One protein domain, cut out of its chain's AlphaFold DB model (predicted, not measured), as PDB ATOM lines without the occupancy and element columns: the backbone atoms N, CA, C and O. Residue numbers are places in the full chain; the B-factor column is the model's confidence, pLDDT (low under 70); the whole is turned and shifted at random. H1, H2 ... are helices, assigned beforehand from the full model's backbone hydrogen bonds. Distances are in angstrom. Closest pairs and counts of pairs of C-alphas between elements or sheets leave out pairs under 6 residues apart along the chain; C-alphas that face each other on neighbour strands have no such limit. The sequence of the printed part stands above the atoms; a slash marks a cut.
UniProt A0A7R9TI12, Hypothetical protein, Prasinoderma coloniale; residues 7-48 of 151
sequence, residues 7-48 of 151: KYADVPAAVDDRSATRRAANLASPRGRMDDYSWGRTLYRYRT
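Overview. This is residues 7 to 48 of the 151 residues of the protein "Hypothetical protein" of Prasinoderma coloniale (UniProt A0A7R9TI12). Three short helices, H1, H2 and H3, follow one another in a loose arc, like a horseshoe, and the leading stretch of residues 7 to 19, which has no named element, runs through the space inside it. The helices have few contacts with one another: H1 makes one side of the arc, H2 its turn, and H3 the other side. The printed part has 42 residues with three named helices, in the order H1, H2, H3, and no named strand; the class is all helix, though under half of the residues, 19 of 42, are in named elements. The whole is compact, with a radius of gyration of the C-alphas of 9.0 A, and its outline is rounded, with spans of 24 by 19 by 16 A.

Along the chain. The printed part begins with C-alpha 7 at (104.180, 252.242, 285.871). Residues 7 to 19 have no named element, and their C-alphas lie 2 to 12 A from the mean of the C-alphas. H1 follows, residues 20 to 28, 12.2 A long, from C-alpha 20 at (87.220, 248.673, 295.041). H2 is residues 37 to 42, 8.9 A long. H3 is residues 44 to 47, 5.3 A long, and ends with C-alpha 47 at (97.641, 261.027, 284.655).

Arrangement. H1 and H2 are close but not clearly touching; their closest C-alphas, those of Leu 27 and Tyr 37, are 7.2 A apart. Their lines are about perpendicular, at 83 degrees. H2 and H3 meet only through their link. H1 and H3 are apart. In H1 every O i to N i+4 pair is within hydrogen-bond range; in H2 1 of 2 is, and H3 is too short for such a pair.

Size, cuts and confidence. The two C-alphas farthest apart, those of Ala 28 and Thr 48, are 24.1 A apart. The printed part has no cut. The link from H1 to H2 is short, with 8 residues, and that from H2 to H3 is tight, with 1 residue. The mean pLDDT of the printed part is 82.8, and residue 7 is under 70.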
ATOM      1  N   LYS A   7     104.571 253.192 284.813       69.50
ATOM      2  CA  LYS A   7     104.180 252.242 285.871       69.50
ATOM      3  C   LYS A   7     102.663 252.133 286.092       69.50
ATOM      4  O   LYS A   7     102.200 251.127 286.630       69.50
ATOM      5  N   TYR A   8     101.907 253.160 285.710       75.81
ATOM      6  CA  TYR A   8     100.458 253.243 285.923       75.81
ATOM      7  C   TYR A   8      99.653 253.214 284.617       75.81
ATOM      8  O   TYR A   8      98.456 253.477 284.652       75.81
ATOM      9  N   ALA A   9     100.293 252.885 283.488       70.06
ATOM     10  CA  ALA A   9      99.629 252.798 282.188       70.06
ATOM     11  C   ALA A   9      98.610 251.642 282.133       70.06
ATOM     12  O   ALA A   9      97.475 251.849 281.716       70.06
ATOM     13  N   ASP A  10      98.985 250.452 282.622       76.50
ATOM     14  CA  ASP A  10      98.120 249.259 282.576       76.50
ATOM     15  C   ASP A  10      97.184 249.144 283.788       76.50
ATOM     16  O   ASP A  10      96.048 248.679 283.693       76.50
ATOM     17  N   VAL A  11      97.680 249.545 284.962       82.69
ATOM     18  CA  VAL A  11      96.939 249.488 286.226       82.69
ATOM     19  C   VAL A  11      96.935 250.883 286.846       82.69
ATOM     20  O   VAL A  11      97.995 251.305 287.336       82.69
ATOM     21  N   PRO A  12      95.770 251.566 286.890       84.00
ATOM     22  CA  PRO A  12      95.651 252.919 287.418       84.00
ATOM     23  C   PRO A  12      96.214 253.057 288.830       84.00
ATOM     24  O   PRO A  12      96.306 252.086 289.590       84.00
ATOM     25  N   ALA A  13      96.578 254.283 289.196       85.00
ATOM     26  CA  ALA A  13      96.905 254.611 290.575       85.00
ATOM     27  C   ALA A  13      95.722 254.271 291.496       85.00
ATOM     28  O   ALA A  13      94.565 254.401 291.099       85.00
ATOM     29  N   ALA A  14      95.997 253.854 292.733       86.19
ATOM     30  CA  ALA A  14      94.958 253.397 293.657       86.19
ATOM     31  C   ALA A  14      93.817 254.418 293.833       86.19
ATOM     32  O   ALA A  14      92.648 254.045 293.891       86.19
ATOM     33  N   VAL A  15      94.151 255.711 293.863       84.19
ATOM     34  CA  VAL A  15      93.182 256.813 293.992       84.19
ATOM     35  C   VAL A  15      92.243 256.969 292.787       84.19
ATOM     36  O   VAL A  15      91.159 257.520 292.956       84.19
ATOM     37  N   ASP A  16      92.626 256.441 291.622       81.12
ATOM     38  CA  ASP A  16      91.875 256.534 290.365       81.12
ATOM     39  C   ASP A  16      91.231 255.187 289.965       81.12
ATOM     40  O   ASP A  16      90.425 255.127 289.033       81.12
ATOM     41  N   ASP A  17      91.557 254.083 290.656       84.75
ATOM     42  CA  ASP A  17      91.031 252.753 290.326       84.75
ATOM     43  C   ASP A  17      89.554 252.614 290.736       84.75
ATOM     44  O   ASP A  17      89.162 252.721 291.910       84.75
ATOM     45  N   ARG A  18      88.716 252.322 289.735       83.25
ATOM     46  CA  ARG A  18      87.276 252.084 289.896       83.25
ATOM     47  C   ARG A  18      86.977 250.741 290.572       83.25
ATOM     48  O   ARG A  18      85.911 250.590 291.166       83.25
ATOM     49  N   SER A  19      87.903 249.780 290.536       88.12
ATOM     50  CA  SER A  19      87.771 248.508 291.254       88.12
ATOM     51  C   SER A  19      88.082 248.689 292.737       88.12
ATOM     52  O   SER A  19      89.231 248.915 293.120       88.12
ATOM     53  N   ALA A  20      87.067 248.537 293.592       86.69
ATOM     54  CA  ALA A  20      87.220 248.673 295.041       86.69
ATOM     55  C   ALA A  20      88.265 247.701 295.618       86.69
ATOM     56  O   ALA A  20      89.057 248.088 296.476       86.69
ATOM     57  N   THR A  21      88.311 246.470 295.104       90.56
ATOM     58  CA  THR A  21      89.242 245.431 295.558       90.56
ATOM     59  C   THR A  21      90.691 245.771 295.210       90.56
ATOM     60  O   THR A  21      91.554 245.725 296.086       90.56
ATOM     61  N   ARG A  22      90.976 246.167 293.960       89.19
ATOM     62  CA  ARG A  22      92.342 246.561 293.566       89.19
ATOM     63  C   ARG A  22      92.776 247.861 294.222       89.19
ATOM     64  O   ARG A  22      93.919 247.959 294.653       89.19
ATOM     65  N   ARG A  23      91.866 248.829 294.355       88.12
ATOM     66  CA  ARG A  23      92.127 250.063 295.099       88.12
ATOM     67  C   ARG A  23      92.564 249.759 296.529       88.12
ATOM     68  O   ARG A  23      93.587 250.276 296.959       88.12
ATOM     69  N   ALA A  24      91.827 248.909 297.247       88.62
ATOM     70  CA  ALA A  24      92.181 248.527 298.613       88.62
ATOM     71  C   ALA A  24      93.555 247.840 298.680       88.62
ATOM     72  O   ALA A  24      94.371 248.196 299.527       88.62
ATOM     73  N   ALA A  25      93.844 246.923 297.751       90.06
ATOM     74  CA  ALA A  25      95.140 246.252 297.677       90.06
ATOM     75  C   ALA A  25      96.298 247.232 297.400       90.06
ATOM     76  O   ALA A  25      97.299 247.218 298.112       90.06
ATOM     77  N   ASN A  26      96.146 248.126 296.419       89.69
ATOM     78  CA  ASN A  26      97.178 249.100 296.056       89.69
ATOM     79  C   ASN A  26      97.361 250.194 297.123       89.69
ATOM     80  O   ASN A  26      98.468 250.697 297.277       89.69
ATOM     81  N   LEU A  27      96.319 250.545 297.890       87.81
ATOM     82  CA  LEU A  27      96.446 251.427 299.060       87.81
ATOM     83  C   LEU A  27      97.197 250.743 300.212       87.81
ATOM     84  O   LEU A  27      97.981 251.390 300.898       87.81
ATOM     85  N   ALA A  28      96.962 249.444 300.428       89.62
ATOM     86  CA  ALA A  28      97.622 248.669 301.479       89.62
ATOM     87  C   ALA A  28      99.080 248.317 301.139       89.62
ATOM     88  O   ALA A  28      99.904 248.131 302.031       89.62
ATOM     89  N   SER A  29      99.417 248.213 299.854       88.94
ATOM     90  CA  SER A  29     100.780 247.964 299.372       88.94
ATOM     91  C   SER A  29     101.108 248.890 298.197       88.94
ATOM     92  O   SER A  29     101.064 248.465 297.039       88.94
ATOM     93  N   PRO A  30     101.430 250.169 298.480       86.88
ATOM     94  CA  PRO A  30     101.668 251.170 297.452       86.88
ATOM     95  C   PRO A  30     102.839 250.799 296.552       86.88
ATOM     96  O   PRO A  30     103.955 250.557 297.013       86.88
ATOM     97  N   ARG A  31     102.626 250.850 295.236       85.62
ATOM     98  CA  ARG A  31     103.714 250.683 294.268       85.62
ATOM     99  C   ARG A  31     104.562 251.954 294.166       85.62
ATOM    100  O   ARG A  31     105.648 251.924 293.591       85.62
ATOM    101  N   GLY A  32     104.075 253.082 294.671       83.19
ATOM    102  CA  GLY A  32     104.771 254.362 294.655       83.19
ATOM    103  C   GLY A  32     103.887 255.502 295.148       83.19
ATOM    104  O   GLY A  32     102.735 255.296 295.523       83.19
ATOM    105  N   ARG A  33     104.418 256.730 295.095       82.44
ATOM    106  CA  ARG A  33     103.752 257.955 295.587       82.44
ATOM    107  C   ARG A  33     102.397 258.251 294.934       82.44
ATOM    108  O   ARG A  33     101.644 259.044 295.479       82.44
ATOM    109  N   MET A  34     102.091 257.654 293.780       82.19
ATOM    110  CA  MET A  34     100.783 257.826 293.142       82.19
ATOM    111  C   MET A  34      99.696 256.928 293.747       82.19
ATOM    112  O   MET A  34      98.529 257.286 293.658       82.19
ATOM    113  N   ASP A  35     100.059 255.804 294.376       86.19
ATOM    114  CA  ASP A  35      99.099 254.958 295.099       86.19
ATOM    115  C   ASP A  35      98.804 255.490 296.513       86.19
ATOM    116  O   ASP A  35      97.797 255.114 297.101       86.19
ATOM    117  N   ASP A  36      99.645 256.380 297.053       85.81
ATOM    118  CA  ASP A  36      99.401 257.044 298.338       85.81
ATOM    119  C   ASP A  36      98.138 257.919 298.278       85.81
ATOM    120  O   ASP A  36      97.933 258.664 297.322       85.81
ATOM    121  N   TYR A  37      97.292 257.873 299.307       78.56
ATOM    122  CA  TYR A  37      96.011 258.584 299.277       78.56
ATOM    123  C   TYR A  37      96.165 260.115 299.233       78.56
ATOM    124  O   TYR A  37      95.380 260.797 298.570       78.56
ATOM    125  N   SER A  38      97.179 260.664 299.910       80.62
ATOM    126  CA  SER A  38      97.428 262.108 299.969       80.62
ATOM    127  C   SER A  38      98.117 262.596 298.692       80.62
ATOM    128  O   SER A  38      97.581 263.404 297.923       80.62
ATOM    129  N   TRP A  39      99.296 262.043 298.408       76.94
ATOM    130  CA  TRP A  39     100.098 262.421 297.252       76.94
ATOM    131  C   TRP A  39      99.460 261.988 295.936       76.94
ATOM    132  O   TRP A  39      99.483 262.759 294.979       76.94
ATOM    133  N   GLY A  40      98.830 260.818 295.877       77.12
ATOM    134  CA  GLY A  40      98.153 260.312 294.686       77.12
ATOM    135  C   GLY A  40      97.077 261.261 294.182       77.12
ATOM    136  O   GLY A  40      97.056 261.566 292.987       77.12
ATOM    137  N   ARG A  41      96.259 261.812 295.090       75.88
ATOM    138  CA  ARG A  41      95.249 262.830 294.756       75.88
ATOM    139  C   ARG A  41      95.850 264.143 294.282       75.88
ATOM    140  O   ARG A  41      95.225 264.811 293.480       75.88
ATOM    141  N   THR A  42      97.042 264.523 294.736       76.50
ATOM    142  CA  THR A  42      97.705 265.766 294.289       76.50
ATOM    143  C   THR A  42      98.426 265.577 292.947       76.50
ATOM    144  O   THR A  42      98.609 266.517 292.175       76.50
ATOM    145  N   LEU A  43      98.836 264.343 292.648       80.00
ATOM    146  CA  LEU A  43      99.589 263.978 291.448       80.00
ATOM    147  C   LEU A  43      98.704 263.588 290.253       80.00
ATOM    148  O   LEU A  43      99.254 263.195 289.225       80.00
ATOM    149  N   TYR A  44      97.373 263.697 290.355       76.38
ATOM    150  CA  TYR A  44      96.433 263.322 289.284       76.38
ATOM    151  C   TYR A  44      96.756 264.008 287.943       76.38
ATOM    152  O   TYR A  44      96.611 263.399 286.892       76.38
ATOM    153  N   ARG A  45      97.278 265.243 287.977       78.56
ATOM    154  CA  ARG A  45      97.638 266.035 286.788       78.56
ATOM    155  C   ARG A  45      98.665 265.360 285.875       78.56
ATOM    156  O   ARG A  45      98.752 265.683 284.703       78.56
ATOM    157  N   TYR A  46      99.437 264.405 286.390       80.69
ATOM    158  CA  TYR A  46     100.377 263.610 285.590       80.69
ATOM    159  C   TYR A  46      99.736 262.370 284.945       80.69
ATOM    160  O   TYR A  46     100.447 261.559 284.358       80.69
ATOM    161  N   ARG A  47      98.420 262.191 285.104       82.38
ATOM    162  CA  ARG A  47      97.641 261.027 284.655       82.38
ATOM    163  C   ARG A  47      96.396 261.426 283.852       82.38
ATOM    164  O   ARG A  47      95.490 260.615 283.700       82.38
ATOM    165  N   THR A  48      96.348 262.658 283.346       80.06
ATOM    166  CA  THR A  48      95.399 263.031 282.285       80.06
ATOM    167  C   THR A  48      95.722 262.217 281.033       80.06
ATOM    168  O   THR A  48      96.880 261.828 280.831       80.06
TER     169      THR A  48